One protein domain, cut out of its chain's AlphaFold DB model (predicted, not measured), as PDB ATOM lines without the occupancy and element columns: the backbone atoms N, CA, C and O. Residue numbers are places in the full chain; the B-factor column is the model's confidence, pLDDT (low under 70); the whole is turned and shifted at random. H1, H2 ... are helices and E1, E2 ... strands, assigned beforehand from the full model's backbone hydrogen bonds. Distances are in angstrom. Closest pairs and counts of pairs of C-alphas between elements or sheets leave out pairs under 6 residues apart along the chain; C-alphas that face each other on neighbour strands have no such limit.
ATOM      1  N   THR A 265     133.688  84.006 138.725       86.25
ATOM      2  CA  THR A 265     132.525  84.327 137.896       86.25
ATOM      3  C   THR A 265     132.246  85.822 137.994       86.25
ATOM      4  O   THR A 265     132.260  86.389 139.089       86.25
ATOM      5  N   ASP A 266     132.010  86.462 136.851       84.38
ATOM      6  CA  ASP A 266     131.592  87.862 136.785       84.38
ATOM      7  C   ASP A 266     130.098  87.977 137.114       84.38
ATOM      8  O   ASP A 266     129.263  87.328 136.480       84.38
ATOM      9  N   LEU A 267     129.751  88.803 138.101       80.56
ATOM     10  CA  LEU A 267     128.365  89.095 138.452       80.56
ATOM     11  C   LEU A 267     127.803  90.238 137.588       80.56
ATOM     12  O   LEU A 267     128.559  91.058 137.056       80.56
ATOM     13  N   PRO A 268     126.465  90.347 137.460       70.62
ATOM     14  CA  PRO A 268     125.816  91.397 136.667       70.62
ATOM     15  C   PRO A 268     126.152  92.830 137.104       70.62
ATOM     16  O   PRO A 268     126.101  93.748 136.288       70.62
ATOM     17  N   ASP A 269     126.509  93.025 138.375       69.44
ATOM     18  CA  ASP A 269     126.916  94.310 138.953       69.44
ATOM     19  C   ASP A 269     128.392  94.669 138.678       69.44
ATOM     20  O   ASP A 269     128.860  95.736 139.077       69.44
ATOM     21  N   GLY A 270     129.127  93.801 137.971       73.62
ATOM     22  CA  GLY A 270     130.551  93.956 137.681       73.62
ATOM     23  C   GLY A 270     131.475  93.512 138.818       73.62
ATOM     24  O   GLY A 270     132.690  93.672 138.697       73.62
ATOM     25  N   SER A 271     130.935  92.961 139.911       80.75
ATOM     26  CA  SER A 271     131.737  92.301 140.941       80.75
ATOM     27  C   SER A 271     132.248  90.940 140.453       80.75
ATOM     28  O   SER A 271     131.701  90.340 139.525       80.75
ATOM     29  N   LYS A 272     133.325  90.447 141.069       82.25
ATOM     30  CA  LYS A 272     133.858  89.101 140.809       82.25
ATOM     31  C   LYS A 272     133.624  88.243 142.039       82.25
ATOM     32  O   LYS A 272     134.118  88.588 143.117       82.25
ATOM     33  N   ALA A 273     132.925  87.120 141.889       85.25
ATOM     34  CA  ALA A 273     132.807  86.126 142.949       85.25
ATOM     35  C   ALA A 273     133.588  84.861 142.613       85.25
ATOM     36  O   ALA A 273     133.574  84.370 141.489       85.25
ATOM     37  N   ALA A 274     134.257  84.322 143.619       86.44
ATOM     38  CA  ALA A 274     134.786  82.976 143.638       86.44
ATOM     39  C   ALA A 274     133.647  82.042 144.054       86.44
ATOM     40  O   ALA A 274     133.199  82.080 145.200       86.44
ATOM     41  N   VAL A 275     133.175  81.217 143.123       84.31
ATOM     42  CA  VAL A 275     132.167  80.181 143.388       84.31
ATOM     43  C   VAL A 275     132.881  78.849 143.533       84.31
ATOM     44  O   VAL A 275     133.692  78.493 142.674       84.31
ATOM     45  N   SER A 276     132.628  78.130 144.624       84.06
ATOM     46  CA  SER A 276     133.259  76.835 144.862       84.06
ATOM     47  C   SER A 276     132.828  75.829 143.791       84.06
ATOM     48  O   SER A 276     131.647  75.697 143.474       84.06
ATOM     49  N   ARG A 277     133.790  75.097 143.214       78.12
ATOM     50  CA  ARG A 277     133.517  74.048 142.212       78.12
ATOM     51  C   ARG A 277     132.782  72.848 142.805       78.12
ATOM     52  O   ARG A 277     132.119  72.125 142.069       78.12
ATOM     53  N   THR A 278     132.954  72.595 144.101       76.38
ATOM     54  CA  THR A 278     132.382  71.430 144.791       76.38
ATOM     55  C   THR A 278     131.073  71.745 145.503       76.38
ATOM     56  O   THR A 278     130.279  70.835 145.711       76.38
ATOM     57  N   ASP A 279     130.844  73.008 145.869       82.31
ATOM     58  CA  ASP A 279     129.611  73.456 146.515       82.31
ATOM     59  C   ASP A 279     129.163  74.804 145.924       82.31
ATOM     60  O   ASP A 279     129.699  75.846 146.299       82.31
ATOM     61  N   PRO A 280     128.175  74.826 145.014       76.56
ATOM     62  CA  PRO A 280     127.724  76.061 144.378       76.56
ATOM     63  C   PRO A 280     127.061  77.049 145.354       76.56
ATOM     64  O   PRO A 280     126.778  78.179 144.958       76.56
ATOM     65  N   THR A 281     126.801  76.653 146.607       79.31
ATOM     66  CA  THR A 281     126.272  77.549 147.647       79.31
ATOM     67  C   THR A 281     127.363  78.314 148.403       79.31
ATOM     68  O   THR A 281     127.063  79.339 149.017       79.31
ATOM     69  N   ASP A 282     128.628  77.889 148.310       81.31
ATOM     70  CA  ASP A 282     129.772  78.599 148.888       81.31
ATOM     71  C   ASP A 282     130.341  79.612 147.881       81.31
ATOM     72  O   ASP A 282     131.146  79.294 146.995       81.31
ATOM     73  N   VAL A 283     129.869  80.855 148.011       81.94
ATOM     74  CA  VAL A 283     130.220  81.991 147.153       81.94
ATOM     75  C   VAL A 283     130.951  83.052 147.974       81.94
ATOM     76  O   VAL A 283     130.390  83.634 148.902       81.94
ATOM     77  N   LYS A 284     132.194  83.366 147.593       83.88
ATOM     78  CA  LYS A 284     132.989  84.452 148.185       83.88
ATOM     79  C   LYS A 284     133.105  85.613 147.197       83.88
ATOM     80  O   LYS A 284     133.556  85.418 146.072       83.88
ATOM     81  N   ILE A 285     132.753  86.833 147.600       78.25
ATOM     82  CA  ILE A 285     132.980  88.028 146.767       78.25
ATOM     83  C   ILE A 285     134.465  88.406 146.864       78.25
ATOM     84  O   ILE A 285     134.944  88.760 147.939       78.25
ATOM     85  N   VAL A 286     135.195  88.303 145.751       81.06
ATOM     86  CA  VAL A 286     136.659  88.498 145.686       81.06
ATOM     87  C   VAL A 286     137.018  89.935 145.315       81.06
ATOM     88  O   VAL A 286     138.042  90.454 145.750       81.06
ATOM     89  N   ALA A 287     136.160  90.598 144.541       80.44
ATOM     90  CA  ALA A 287     136.272  92.020 144.249       80.44
ATOM     91  C   ALA A 287     134.881  92.650 144.306       80.44
ATOM     92  O   ALA A 287     133.999  92.269 143.532       80.44
ATOM     93  N   ALA A 288     134.690  93.597 145.226       68.81
ATOM     94  CA  ALA A 288     133.460  94.373 145.305       68.81
ATOM     95  C   ALA A 288     133.303  95.198 144.020       68.81
ATOM     96  O   ALA A 288     134.233  95.894 143.605       68.81
ATOM     97  N   GLY A 289     132.139  95.091 143.378       74.12
ATOM     98  CA  GLY A 289     131.807  95.909 142.216       74.12
ATOM     99  C   GLY A 289     131.802  97.392 142.587       74.12
ATOM    100  O   GLY A 289     131.629  97.756 143.753       74.12
ATOM    101  N   VAL A 290     131.987  98.261 141.591       74.62
ATOM    102  CA  VAL A 290     131.810  99.704 141.793       74.62
ATOM    103  C   VAL A 290     130.358  99.923 142.231       74.62
ATOM    104  O   VAL A 290     129.453  99.540 141.485       74.62
ATOM    105  N   PRO A 291     130.106 100.495 143.424       72.44
ATOM    106  CA  PRO A 291     128.747 100.661 143.911       72.44
ATOM    107  C   PRO A 291     127.960 101.515 142.920       72.44
ATOM    108  O   PRO A 291     128.417 102.580 142.497       72.44
ATOM    109  N   VAL A 292     126.775 101.028 142.547       80.25
ATOM    110  CA  VAL A 292     125.864 101.745 141.654       80.25
ATOM    111  C   VAL A 292     125.546 103.088 142.298       80.25
ATOM    112  O   VAL A 292     124.929 103.146 143.362       80.25
ATOM    113  N   ARG A 293     125.978 104.174 141.657       89.06
ATOM    114  CA  ARG A 293     125.743 105.540 142.134       89.06
ATOM    115  C   ARG A 293     125.040 106.378 141.072       89.06
ATOM    116  O   ARG A 293     125.166 106.086 139.881       89.06
ATOM    117  N   PRO A 294     124.318 107.439 141.466       88.56
ATOM    118  CA  PRO A 294     123.786 108.400 140.511       88.56
ATOM    119  C   PRO A 294     124.914 109.000 139.659       88.56
ATOM    120  O   PRO A 294     125.986 109.316 140.183       88.56
ATOM    121  N   VAL A 295     124.671 109.172 138.355       90.88
ATOM    122  CA  VAL A 295     125.611 109.885 137.475       90.88
ATOM    123  C   VAL A 295     125.628 111.359 137.886       90.88
ATOM    124  O   VAL A 295     124.572 112.007 137.948       90.88
ATOM    125  N   THR A 296     126.815 111.886 138.185       92.12
ATOM    126  CA  THR A 296     126.996 113.288 138.586       92.12
ATOM    127  C   THR A 296     126.805 114.230 137.394       92.12
ATOM    128  O   THR A 296     126.914 113.821 136.242       92.12
ATOM    129  N   ALA A 297     126.507 115.507 137.646       90.31
ATOM    130  CA  ALA A 297     126.326 116.505 136.588       90.31
ATOM    131  C   ALA A 297     127.498 116.604 135.577       90.31
ATOM    132  O   ALA A 297     127.213 116.626 134.379       90.31
ATOM    133  N   PRO A 298     128.786 116.623 135.989       90.38
ATOM    134  CA  PRO A 298     129.898 116.651 135.034       90.38
ATOM    135  C   PRO A 298     129.999 115.367 134.201       90.38
ATOM    136  O   PRO A 298     130.207 115.445 132.995       90.38
ATOM    137  N   GLU A 299     129.755 114.198 134.798       91.06
ATOM    138  CA  GLU A 299     129.735 112.928 134.061       91.06
ATOM    139  C   GLU A 299     128.584 112.892 133.044       91.06
ATOM    140  O   GLU A 299     128.735 112.365 131.950       91.06
ATOM    141  N   ARG A 300     127.429 113.505 133.335       89.31
ATOM    142  CA  ARG A 300     126.341 113.587 132.341       89.31
ATOM    143  C   ARG A 300     126.767 114.339 131.085       89.31
ATOM    144  O   ARG A 300     126.410 113.912 129.992       89.31
ATOM    145  N   LEU A 301     127.537 115.415 131.240       89.12
ATOM    146  CA  LEU A 301     128.098 116.165 130.116       89.12
ATOM    147  C   LEU A 301     129.118 115.334 129.333       89.12
ATOM    148  O   LEU A 301     129.082 115.335 128.106       89.12
ATOM    149  N   GLU A 302     129.983 114.603 130.034       93.38
ATOM    150  CA  GLU A 302     131.007 113.745 129.426       93.38
ATOM    151  C   GLU A 302     130.396 112.602 128.600       93.38
ATOM    152  O   GLU A 302     130.851 112.323 127.493       93.38
ATOM    153  N   TYR A 303     129.320 111.988 129.096       91.62
ATOM    154  CA  TYR A 303     128.642 110.867 128.437       91.62
ATOM    155  C   TYR A 303     127.464 111.286 127.536       91.62
ATOM    156  O   TYR A 303     126.712 110.428 127.073       91.62
ATOM    157  N   GLY A 304     127.272 112.586 127.279       92.56
ATOM    158  CA  GLY A 304     126.220 113.091 126.384       92.56
ATOM    159  C   GLY A 304     124.786 112.840 126.870       92.56
ATOM    160  O   GLY A 304     123.855 112.765 126.067       92.56
ATOM    161  N   LEU A 305     124.588 112.689 128.180       89.44
ATOM    162  CA  LEU A 305     123.281 112.467 128.792       89.44
ATOM    163  C   LEU A 305     122.560 113.801 128.998       89.44
ATOM    164  O   LEU A 305     123.161 114.792 129.413       89.44
ATOM    165  N   ALA A 306     121.244 113.827 128.765       87.88
ATOM    166  CA  ALA A 306     120.457 115.029 129.012       87.88
ATOM    167  C   ALA A 306     120.563 115.454 130.497       87.88
ATOM    168  O   ALA A 306     120.561 114.583 131.374       87.88
ATOM    169  N   PRO A 307     120.590 116.767 130.812       85.19
ATOM    170  CA  PRO A 307     120.848 117.270 132.168       85.19
ATOM    171  C   PRO A 307     119.955 116.656 133.252       85.19
ATOM    172  O   PRO A 307     120.401 116.447 134.379       85.19
ATOM    173  N   ASN A 308     118.722 116.288 132.889       83.50
ATOM    174  CA  ASN A 308     117.711 115.740 133.791       83.50
ATOM    175  C   ASN A 308     117.356 114.268 133.513       83.50
ATOM    176  O   ASN A 308     116.405 113.762 134.101       83.50
ATOM    177  N   ALA A 309     118.083 113.572 132.633       86.12
ATOM    178  CA  ALA A 309     117.822 112.156 132.389       86.12
ATOM    179  C   ALA A 309     118.267 111.318 133.605       86.12
ATOM    180  O   ALA A 309     119.424 111.429 134.029       86.12
ATOM    181  N   PRO A 310     117.388 110.478 134.183       85.56
ATOM    182  CA  PRO A 310     117.774 109.597 135.273       85.56
ATOM    183  C   PRO A 310     118.715 108.511 134.734       85.56
ATOM    184  O   PRO A 310     118.333 107.670 133.922       85.56
ATOM    185  N   ALA A 311     119.966 108.537 135.180       89.44
ATOM    186  CA  ALA A 311     120.989 107.565 134.812       89.44
ATOM    187  C   ALA A 311     121.773 107.133 136.054       89.44
ATOM    188  O   ALA A 311     122.052 107.939 136.951       89.44
ATOM    189  N   LYS A 312     122.133 105.851 136.102       89.94
ATOM    190  CA  LYS A 312     123.012 105.266 137.124       89.94
ATOM    191  C   LYS A 312     124.359 104.952 136.490       89.94
ATOM    192  O   LYS A 312     124.406 104.460 135.368       89.94
ATOM    193  N   MET A 313     125.444 105.220 137.202       89.00
ATOM    194  CA  MET A 313     126.775 104.795 136.790       89.00
ATOM    195  C   MET A 313     126.965 103.340 137.220       89.00
ATOM    196  O   MET A 313     126.882 103.030 138.409       89.00
ATOM    197  N   THR A 314     127.187 102.453 136.253       86.44
ATOM    198  CA  THR A 314     127.546 101.047 136.486       86.44
ATOM    199  C   THR A 314     129.014 100.825 136.129       86.44
ATOM    200  O   THR A 314     129.650 101.692 135.526       86.44
ATOM    201  N   ALA A 315     129.557  99.644 136.429       81.44
ATOM    202  CA  ALA A 315     130.913  99.277 136.014       81.44
ATOM    203  C   ALA A 315     131.127  99.318 134.481       81.44
ATOM    204  O   ALA A 315     132.263  99.402 134.029       81.44
ATOM    205  N   LYS A 316     130.049  99.276 133.681       83.75
ATOM    206  CA  LYS A 316     130.088  99.321 132.208       83.75
ATOM    207  C   LYS A 316     129.799 100.715 131.631       83.75
ATOM    208  O   LYS A 316     129.710 100.852 130.415       83.75
ATOM    209  N   GLY A 317     129.652 101.731 132.485       88.31
ATOM    210  CA  GLY A 317     129.273 103.094 132.104       88.31
ATOM    211  C   GLY A 317     127.858 103.473 132.558       88.31
ATOM    212  O   GLY A 317     127.215 102.721 133.308       88.31
ATOM    213  N   PRO A 318     127.370 104.659 132.160       90.12
ATOM    214  CA  PRO A 318     126.058 105.129 132.566       90.12
ATOM    215  C   PRO A 318     124.943 104.376 131.839       90.12
ATOM    216  O   PRO A 318     124.904 104.303 130.615       90.12
TER     217      PRO A 318
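Overview. This is residues 265 to 318 of the 545 residues of an uncharacterized protein of Methylobacterium sp. Leaf399 (UniProt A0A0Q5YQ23). A thin rod with little regular structure: the hairpin of E1 and E2 makes one end, H1 and E3 make the other, and residues 288 to 292 run between. The 54 printed residues hold E1, E2, H1 and E3 in that order; the class is mixed, with only 20 residues in named elements. The antiparallel sheet is E1 - E2. The whole is only just extended, close to loose, with a radius of gyration of the C-alphas of 15.5 A and spans of 49 by 14 by 13 A.

Arrangement. E1, residues 272 to 276, and E2, residues 283 to 287, form a hairpin, antiparallel at 151 degrees; N 274 and O 284 are within hydrogen-bond range at 2.8 A. In H1, residues 297 to 302, every O i to N i+4 pair is within range. E3, residues 311 to 314, pairs with no named strand, but residues 312 to 313 pair antiparallel with 293 to 294. H1 and E3 are only just apart, closest 8.4 A. E1 is apart from both.

Along the chain. E1 starts at C-alpha 272 (133.858, 89.101, 140.809) and measures 12.9 A, E2 12.1 A. E3 ends at C-alpha 314 (127.546, 101.047, 136.486).

Size, cuts and confidence. The farthest C-alphas, Thr 278 and Pro 307, are 48.9 A apart. The printed part has no cut; its three links are short. Residues 269 and 288 are under pLDDT 70.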